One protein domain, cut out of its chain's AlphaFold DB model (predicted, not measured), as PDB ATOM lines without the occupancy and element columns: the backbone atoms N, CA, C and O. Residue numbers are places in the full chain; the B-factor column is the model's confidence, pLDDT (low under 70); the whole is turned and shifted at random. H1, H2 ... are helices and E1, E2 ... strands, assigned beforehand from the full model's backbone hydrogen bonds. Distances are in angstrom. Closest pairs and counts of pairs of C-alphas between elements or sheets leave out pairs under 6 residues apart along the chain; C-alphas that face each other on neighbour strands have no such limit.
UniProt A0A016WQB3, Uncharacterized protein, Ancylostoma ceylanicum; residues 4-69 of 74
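This is residues 4 to 69 of the 74 residues of an uncharacterized protein of Ancylostoma ceylanicum (UniProt A0A016WQB3). A small two-stranded hairpin, E1 and E2, has H1 packed at one end of it and H2 near its other end. A second small hairpin, E3 and E4, sits with E3 beside H2, and H3 lies beyond H2 at the far end of the long axis. The 66 printed residues include three named helices and four named strands, in the order H1 E1 E2 H2 H3 E3 E4, and the class is mixed, helices and strands. Both sheets are antiparallel. The whole is compact, with a radius of gyration of the C-alphas of 12.2 A, and elongated, spanning 34 by 21 by 18 A.

E1 is residues 21 to 23, 6.3 A long, and E2 is residues 29 to 32, 7.2 A. H1, residues 4 to 14, begins at C-alpha 4 (277.166, 249.328, 292.659) and is 14.1 A long. H2, residues 40 to 49, is 14.2 A long, and H3, residues 53 to 59, is 10.2 A. E3, residues 61 to 63, is 6.7 A, and E4, residues 66 to 68, is 6.4 A, ending at C-alpha 68 (288.812, 255.777, 272.367).

In the hairpin E1 and E2, N 22 and O 31 are 2.8 A apart, within hydrogen-bond range. The closest C-alphas of H1 and E2 are those of Ala 4 and Gly 31, 4.1 A. Those of E1 and H2 are Cys 23 and Ala 43, 6.4 A. Those of H2 and E3 are Glu 42 and Lys 62, 6.0 A. In the hairpin E3 and E4, N 68 and O 61 are 2.8 A apart, within hydrogen-bond range. H2 and H3 are close but not clearly touching, at a steep tilt of 51 degrees, opposite ways; their closest C-alphas are those of Gly 49 and Leu 56, 5.4 A. H1 and H2 are apart. Every O i to N i+4 pair is within hydrogen-bond range in H2 and H3, and 4 of 7 in H1.

The C-alphas of Asp 5 and Gly 58, the two farthest apart, are 34.4 A apart. The printed part has no cut, and no link is long. Mean pLDDT is 90.0 for the printed part and 78 for H3; no printed residue is under 70.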
ATOM      1  N   ALA A   4     275.760 249.312 292.265       92.69
ATOM      2  CA  ALA A   4     277.166 249.328 292.659       92.69
ATOM      3  C   ALA A   4     277.680 247.925 293.038       92.69
ATOM      4  O   ALA A   4     278.778 247.553 292.628       92.69
ATOM      5  N   ASP A   5     276.875 247.110 293.733       93.75
ATOM      6  CA  ASP A   5     277.251 245.726 294.068       93.75
ATOM      7  C   ASP A   5     277.434 244.870 292.812       93.75
ATOM      8  O   ASP A   5     278.337 244.035 292.750       93.75
ATOM      9  N   LEU A   6     276.594 245.070 291.793       94.12
ATOM     10  CA  LEU A   6     276.736 244.369 290.516       94.12
ATOM     11  C   LEU A   6     278.059 244.731 289.839       94.12
ATOM     12  O   LEU A   6     278.788 243.837 289.412       94.12
ATOM     13  N   VAL A   7     278.402 246.019 289.804       94.50
ATOM     14  CA  VAL A   7     279.674 246.488 289.244       94.50
ATOM     15  C   VAL A   7     280.862 245.899 290.001       94.50
ATOM     16  O   VAL A   7     281.767 245.332 289.384       94.50
ATOM     17  N   ASN A   8     280.850 245.985 291.328       92.88
ATOM     18  CA  ASN A   8     281.988 245.574 292.141       92.88
ATOM     19  C   ASN A   8     282.155 244.055 292.180       92.88
ATOM     20  O   ASN A   8     283.277 243.580 292.057       92.88
ATOM     21  N   ASN A   9     281.070 243.284 292.282       93.38
ATOM     22  CA  ASN A   9     281.163 241.834 292.475       93.38
ATOM     23  C   ASN A   9     281.114 241.039 291.165       93.38
ATOM     24  O   ASN A   9     281.739 239.988 291.076       93.38
ATOM     25  N   ASN A  10     280.379 241.513 290.154       93.31
ATOM     26  CA  ASN A  10     280.124 240.737 288.932       93.31
ATOM     27  C   ASN A  10     280.893 241.259 287.715       93.31
ATOM     28  O   ASN A  10     281.133 240.492 286.787       93.31
ATOM     29  N   LEU A  11     281.290 242.537 287.701       93.38
ATOM     30  CA  LEU A  11     282.095 243.100 286.612       93.38
ATOM     31  C   LEU A  11     283.567 243.156 287.013       93.38
ATOM     32  O   LEU A  11     284.352 242.320 286.570       93.38
ATOM     33  N   VAL A  12     283.941 244.083 287.896       94.31
ATOM     34  CA  VAL A  12     285.341 244.242 288.326       94.31
ATOM     35  C   VAL A  12     285.793 243.041 289.160       94.31
ATOM     36  O   VAL A  12     286.875 242.505 288.939       94.31
ATOM     37  N   GLY A  13     284.923 242.541 290.040       90.06
ATOM     38  CA  GLY A  13     285.174 241.360 290.867       90.06
ATOM     39  C   GLY A  13     285.375 240.061 290.084       90.06
ATOM     40  O   GLY A  13     285.903 239.103 290.636       90.06
ATOM     41  N   SER A  14     285.030 240.028 288.789       92.00
ATOM     42  CA  SER A  14     285.324 238.878 287.924       92.00
ATOM     43  C   SER A  14     286.814 238.735 287.585       92.00
ATOM     44  O   SER A  14     287.230 237.679 287.118       92.00
ATOM     45  N   GLY A  15     287.611 239.798 287.761       91.31
ATOM     46  CA  GLY A  15     289.024 239.843 287.372       91.31
ATOM     47  C   GLY A  15     289.276 240.069 285.875       91.31
ATOM     48  O   GLY A  15     290.425 240.243 285.480       91.31
ATOM     49  N   ASN A  16     288.229 240.117 285.042       93.38
ATOM     50  CA  ASN A  16     288.355 240.285 283.587       93.38
ATOM     51  C   ASN A  16     288.164 241.733 283.111       93.38
ATOM     52  O   ASN A  16     288.358 242.029 281.933       93.38
ATOM     53  N   VAL A  17     287.747 242.634 284.003       93.06
ATOM     54  CA  VAL A  17     287.414 244.022 283.672       93.06
ATOM     55  C   VAL A  17     288.097 244.961 284.658       93.06
ATOM     56  O   VAL A  17     287.857 244.888 285.860       93.06
ATOM     57  N   SER A  18     288.920 245.879 284.152       92.75
ATOM     58  CA  SER A  18     289.680 246.816 284.993       92.75
ATOM     59  C   SER A  18     288.820 247.935 285.590       92.75
ATOM     60  O   SER A  18     289.115 248.423 286.680       92.75
ATOM     61  N   LYS A  19     287.791 248.380 284.859       94.31
ATOM     62  CA  LYS A  19     286.905 249.506 285.198       94.31
ATOM     63  C   LYS A  19     285.522 249.263 284.603       94.31
ATOM     64  O   LYS A  19     285.433 248.827 283.458       94.31
ATOM     65  N   ALA A  20     284.458 249.557 285.347       95.12
ATOM     66  CA  ALA A  20     283.096 249.353 284.859       95.12
ATOM     67  C   ALA A  20     282.104 250.361 285.443       95.12
ATOM     68  O   ALA A  20     282.270 250.846 286.564       95.12
ATOM     69  N   ALA A  21     281.052 250.657 284.680       95.25
ATOM     70  CA  ALA A  21     279.909 251.440 285.124       95.25
ATOM     71  C   ALA A  21     278.616 250.924 284.487       95.25
ATOM     72  O   ALA A  21     278.621 250.422 283.365       95.25
ATOM     73  N   ILE A  22     277.511 251.081 285.210       95.38
ATOM     74  CA  ILE A  22     276.144 250.870 284.743       95.38
ATOM     75  C   ILE A  22     275.475 252.241 284.714       95.38
ATOM     76  O   ILE A  22     275.378 252.913 285.746       95.38
ATOM     77  N   CYS A  23     275.036 252.648 283.525       95.06
ATOM     78  CA  CYS A  23     274.454 253.962 283.279       95.06
ATOM     79  C   CYS A  23     273.145 253.840 282.490       95.06
ATOM     80  O   CYS A  23     272.993 252.928 281.675       95.06
ATOM     81  N   GLY A  24     272.227 254.778 282.707       92.50
ATOM     82  CA  GLY A  24     271.056 254.983 281.860       92.50
ATOM     83  C   GLY A  24     271.415 255.644 280.524       92.50
ATOM     84  O   GLY A  24     272.472 256.261 280.376       92.50
ATOM     85  N   PHE A  25     270.515 255.550 279.540       89.75
ATOM     86  CA  PHE A  25     270.686 256.189 278.224       89.75
ATOM     87  C   PHE A  25     270.726 257.726 278.283       89.75
ATOM     88  O   PHE A  25     271.214 258.371 277.357       89.75
ATOM     89  N   ASP A  26     270.235 258.305 279.375       89.75
ATOM     90  CA  ASP A  26     270.289 259.727 279.717       89.75
ATOM     91  C   ASP A  26     271.626 260.151 280.363       89.75
ATOM     92  O   ASP A  26     271.833 261.331 280.643       89.75
ATOM     93  N   GLY A  27     272.533 259.200 280.608       92.38
ATOM     94  CA  GLY A  27     273.809 259.408 281.292       92.38
ATOM     95  C   GLY A  27     273.750 259.250 282.810       92.38
ATOM     96  O   GLY A  27     274.788 259.362 283.460       92.38
ATOM     97  N   SER A  28     272.581 258.967 283.393       95.38
ATOM     98  CA  SER A  28     272.457 258.744 284.835       95.38
ATOM     99  C   SER A  28     273.329 257.563 285.274       95.38
ATOM    100  O   SER A  28     273.144 256.446 284.796       95.38
ATOM    101  N   ILE A  29     274.269 257.786 286.196       95.00
ATOM    102  CA  ILE A  29     275.180 256.742 286.689       95.00
ATOM    103  C   ILE A  29     274.517 256.017 287.860       95.00
ATOM    104  O   ILE A  29     274.319 256.596 288.926       95.00
ATOM    105  N   TRP A  30     274.191 254.740 287.680       95.31
ATOM    106  CA  TRP A  30     273.544 253.928 288.717       95.31
ATOM    107  C   TRP A  30     274.554 253.165 289.574       95.31
ATOM    108  O   TRP A  30     274.324 252.937 290.760       95.31
ATOM    109  N   GLY A  31     275.694 252.799 288.993       95.00
ATOM    110  CA  GLY A  31     276.813 252.198 289.706       95.00
ATOM    111  C   GLY A  31     278.088 252.328 288.891       95.00
ATOM    112  O   GLY A  31     278.050 252.258 287.666       95.00
ATOM    113  N   LYS A  32     279.226 252.515 289.554       95.38
ATOM    114  CA  LYS A  32     280.544 252.549 288.915       95.38
ATOM    115  C   LYS A  32     281.606 252.047 289.881       95.38
ATOM    116  O   LYS A  32     281.422 252.164 291.090       95.38
ATOM    117  N   SER A  33     282.708 251.531 289.353       94.44
ATOM    118  CA  SER A  33     283.870 251.197 290.166       94.44
ATOM    119  C   SER A  33     284.582 252.471 290.633       94.44
ATOM    120  O   SER A  33     284.546 253.512 289.966       94.44
ATOM    121  N   ASP A  34     285.243 252.408 291.788       92.38
ATOM    122  CA  ASP A  34     285.887 253.581 292.401       92.38
ATOM    123  C   ASP A  34     286.982 254.184 291.515       92.38
ATOM    124  O   ASP A  34     287.151 255.402 291.440       92.38
ATOM    125  N   ASN A  35     287.685 253.325 290.780       91.50
ATOM    126  CA  ASN A  35     288.760 253.688 289.865       91.50
ATOM    127  C   ASN A  35     288.276 254.181 288.488       91.50
ATOM    128  O   ASN A  35     289.120 254.474 287.637       91.50
ATOM    129  N   PHE A  36     286.960 254.259 288.258       93.81
ATOM    130  CA  PHE A  36     286.390 254.766 287.014       93.81
ATOM    131  C   PHE A  36     285.775 256.153 287.217       93.81
ATOM    132  O   PHE A  36     284.764 256.320 287.913       93.81
ATOM    133  N   LYS A  37     286.400 257.169 286.617       94.31
ATOM    134  CA  LYS A  37     285.994 258.582 286.702       94.31
ATOM    135  C   LYS A  37     285.147 259.015 285.503       94.31
ATOM    136  O   LYS A  37     285.346 260.099 284.964       94.31
ATOM    137  N   ILE A  38     284.220 258.157 285.080       93.94
ATOM    138  CA  ILE A  38     283.268 258.488 284.018       93.94
ATOM    139  C   ILE A  38     282.340 259.626 284.455       93.94
ATOM    140  O   ILE A  38     281.850 259.647 285.588       93.94
ATOM    141  N   THR A  39     282.107 260.566 283.544       94.50
ATOM    142  CA  THR A  39     281.174 261.688 283.725       94.50
ATOM    143  C   THR A  39     279.788 261.369 283.157       94.50
ATOM    144  O   THR A  39     279.624 260.463 282.337       94.50
ATOM    145  N   GLN A  40     278.772 262.123 283.578       93.88
ATOM    146  CA  GLN A  40     277.410 261.962 283.062       93.88
ATOM    147  C   GLN A  40     277.341 262.265 281.557       93.88
ATOM    148  O   GLN A  40     276.638 261.585 280.810       93.88
ATOM    149  N   GLU A  41     278.114 263.242 281.089       91.81
ATOM    150  CA  GLU A  41     278.196 263.632 279.684       91.81
ATOM    151  C   GLU A  41     278.790 262.516 278.820       91.81
ATOM    152  O   GLU A  41     278.272 262.229 277.737       91.81
ATOM    153  N   GLU A  42     279.852 261.865 279.303       92.25
ATOM    154  CA  GLU A  42     280.478 260.713 278.648       92.25
ATOM    155  C   GLU A  42     279.531 259.508 278.617       92.25
ATOM    156  O   GLU A  42     279.366 258.879 277.569       92.25
ATOM    157  N   ALA A  43     278.833 259.230 279.723       93.31
ATOM    158  CA  ALA A  43     277.829 258.171 279.787       93.31
ATOM    159  C   ALA A  43     276.660 258.424 278.813       93.31
ATOM    160  O   ALA A  43     276.264 257.528 278.067       93.31
ATOM    161  N   ALA A  44     276.151 259.657 278.743       92.00
ATOM    162  CA  ALA A  44     275.097 260.043 277.803       92.00
ATOM    163  C   ALA A  44     275.573 260.005 276.339       92.00
ATOM    164  O   ALA A  44     274.794 259.722 275.426       92.00
ATOM    165  N   ALA A  45     276.843 260.327 276.075       89.19
ATOM    166  CA  ALA A  45     277.432 260.193 274.743       89.19
ATOM    167  C   ALA A  45     277.507 258.719 274.316       89.19
ATOM    168  O   ALA A  45     277.104 258.390 273.200       89.19
ATOM    169  N   ALA A  46     277.925 257.829 275.223       88.62
ATOM    170  CA  ALA A  46     277.906 256.386 274.997       88.62
ATOM    171  C   ALA A  46     276.485 255.856 274.753       88.62
ATOM    172  O   ALA A  46     276.264 255.125 273.789       88.62
ATOM    173  N   GLY A  47     275.504 256.297 275.550       89.62
ATOM    174  CA  GLY A  47     274.087 255.966 275.364       89.62
ATOM    175  C   GLY A  47     273.557 256.356 273.979       89.62
ATOM    176  O   GLY A  47     272.925 255.545 273.302       89.62
ATOM    177  N   ARG A  48     273.875 257.570 273.506       86.69
ATOM    178  CA  ARG A  48     273.507 258.047 272.158       86.69
ATOM    179  C   ARG A  48     274.167 257.250 271.032       86.69
ATOM    180  O   ARG A  48     273.557 257.094 269.974       86.69
ATOM    181  N   GLY A  49     275.366 256.715 271.260       83.31
ATOM    182  CA  GLY A  49     276.072 255.854 270.307       83.31
ATOM    183  C   GLY A  49     275.286 254.603 269.906       83.31
ATOM    184  O   GLY A  49     275.375 254.172 268.760       83.31
ATOM    185  N   PHE A  50     274.444 254.073 270.799       82.81
ATOM    186  CA  PHE A  50     273.554 252.948 270.484       82.81
ATOM    187  C   PHE A  50     272.430 253.311 269.506       82.81
ATOM    188  O   PHE A  50     271.982 252.444 268.758       82.81
ATOM    189  N   ALA A  51     271.997 254.574 269.474       82.81
ATOM    190  CA  ALA A  51     270.970 255.055 268.551       82.81
ATOM    191  C   ALA A  51     271.549 255.573 267.221       82.81
ATOM    192  O   ALA A  51     270.871 255.514 266.198       82.81
ATOM    193  N   ASN A  52     272.788 256.079 267.217       81.25
ATOM    194  CA  ASN A  52     273.449 256.626 266.029       81.25
ATOM    195  C   ASN A  52     274.883 256.091 265.889       81.25
ATOM    196  O   ASN A  52     275.847 256.688 266.375       81.25
ATOM    197  N   LYS A  53     274.998 254.962 265.181       77.62
ATOM    198  CA  LYS A  53     276.260 254.247 264.939       77.62
ATOM    199  C   LYS A  53     277.246 255.066 264.101       77.62
ATOM    200  O   LYS A  53     278.429 255.124 264.431       77.62
ATOM    201  N   ASP A  54     276.760 255.743 263.063       77.00
ATOM    202  CA  ASP A  54     277.604 256.490 262.119       77.00
ATOM    203  C   ASP A  54     278.315 257.668 262.796       77.00
ATOM    204  O   ASP A  54     279.511 257.895 262.595       77.00
ATOM    205  N   GLY A  55     277.606 258.382 263.678       75.88
ATOM    206  CA  GLY A  55     278.190 259.460 264.478       75.88
ATOM    207  C   GLY A  55     279.276 258.965 265.438       75.88
ATOM    208  O   GLY A  55     280.293 259.640 265.625       75.88
ATOM    209  N   LEU A  56     279.094 257.772 266.009       78.88
ATOM    210  CA  LEU A  56     280.046 257.160 266.934       78.88
ATOM    211  C   LEU A  56     281.353 256.759 266.235       78.88
ATOM    212  O   LEU A  56     282.436 257.028 266.753       78.88
ATOM    213  N   LEU A  57     281.259 256.164 265.041       77.94
ATOM    214  CA  LEU A  57     282.422 255.741 264.252       77.94
ATOM    215  C   LEU A  57     283.281 256.936 263.805       77.94
ATOM    216  O   LEU A  57     284.507 256.840 263.795       77.94
ATOM    217  N   GLY A  58     282.659 258.078 263.489       76.94
ATOM    218  CA  GLY A  58     283.379 259.292 263.088       76.94
ATOM    219  C   GLY A  58     283.983 260.090 264.252       76.94
ATOM    220  O   GLY A  58     285.058 260.678 264.118       76.94
ATOM    221  N   THR A  59     283.312 260.128 265.408       80.19
ATOM    222  CA  THR A  59     283.725 260.982 266.539       80.19
ATOM    223  C   THR A  59     284.499 260.241 267.627       80.19
ATOM    224  O   THR A  59     285.292 260.880 268.328       80.19
ATOM    225  N   GLY A  60     284.374 258.914 267.704       83.38
ATOM    226  CA  GLY A  60     284.906 258.087 268.785       83.38
ATOM    227  C   GLY A  60     284.130 258.262 270.093       83.38
ATOM    228  O   GLY A  60     283.157 259.008 270.173       83.38
ATOM    229  N   LEU A  61     284.592 257.588 271.142       87.56
ATOM    230  CA  LEU A  61     284.065 257.739 272.499       87.56
ATOM    231  C   LEU A  61     285.087 258.422 273.394       87.56
ATOM    232  O   LEU A  61     286.284 258.355 273.131       87.56
ATOM    233  N   LYS A  62     284.620 259.088 274.447       90.81
ATOM    234  CA  LYS A  62     285.490 259.636 275.487       90.81
ATOM    235  C   LYS A  62     285.121 259.031 276.825       90.81
ATOM    236  O   LYS A  62     283.939 258.976 277.151       90.81
ATOM    237  N   PHE A  63     286.131 258.600 277.565       90.44
ATOM    238  CA  PHE A  63     285.990 258.157 278.944       90.44
ATOM    239  C   PHE A  63     287.177 258.680 279.743       90.44
ATOM    240  O   PHE A  63     288.317 258.520 279.314       90.44
ATOM    241  N   GLU A  64     286.916 259.319 280.885       91.50
ATOM    242  CA  GLU A  64     287.959 259.949 281.709       91.50
ATOM    243  C   GLU A  64     288.786 260.995 280.931       91.50
ATOM    244  O   GLU A  64     289.962 261.218 281.211       91.50
ATOM    245  N   GLY A  65     288.177 261.637 279.927       87.56
ATOM    246  CA  GLY A  65     288.853 262.580 279.031       87.56
ATOM    247  C   GLY A  65     289.715 261.938 277.936       87.56
ATOM    248  O   GLY A  65     290.168 262.649 277.035       87.56
ATOM    249  N   GLU A  66     289.898 260.616 277.945       87.75
ATOM    250  CA  GLU A  66     290.645 259.890 276.919       87.75
ATOM    251  C   GLU A  66     289.736 259.492 275.759       87.75
ATOM    252  O   GLU A  66     288.659 258.923 275.944       87.75
ATOM    253  N   LYS A  67     290.170 259.796 274.532       88.12
ATOM    254  CA  LYS A  67     289.436 259.428 273.321       88.12
ATOM    255  C   LYS A  67     289.765 257.988 272.928       88.12
ATOM    256  O   LYS A  67     290.906 257.686 272.595       88.12
ATOM    257  N   LEU A  68     288.746 257.141 272.875       87.00
ATOM    258  CA  LEU A  68     288.812 255.777 272.367       87.00
ATOM    259  C   LEU A  68     288.247 255.697 270.944       87.00
ATOM    260  O   LEU A  68     287.250 256.344 270.604       87.00
ATOM    261  N   VAL A  69     288.892 254.882 270.112       85.44
ATOM    262  CA  VAL A  69     288.447 254.586 268.746       85.44
ATOM    263  C   VAL A  69     287.546 253.358 268.774       85.44
ATOM    264  O   VAL A  69     287.872 252.353 269.400       85.44
TER     265      VAL A  69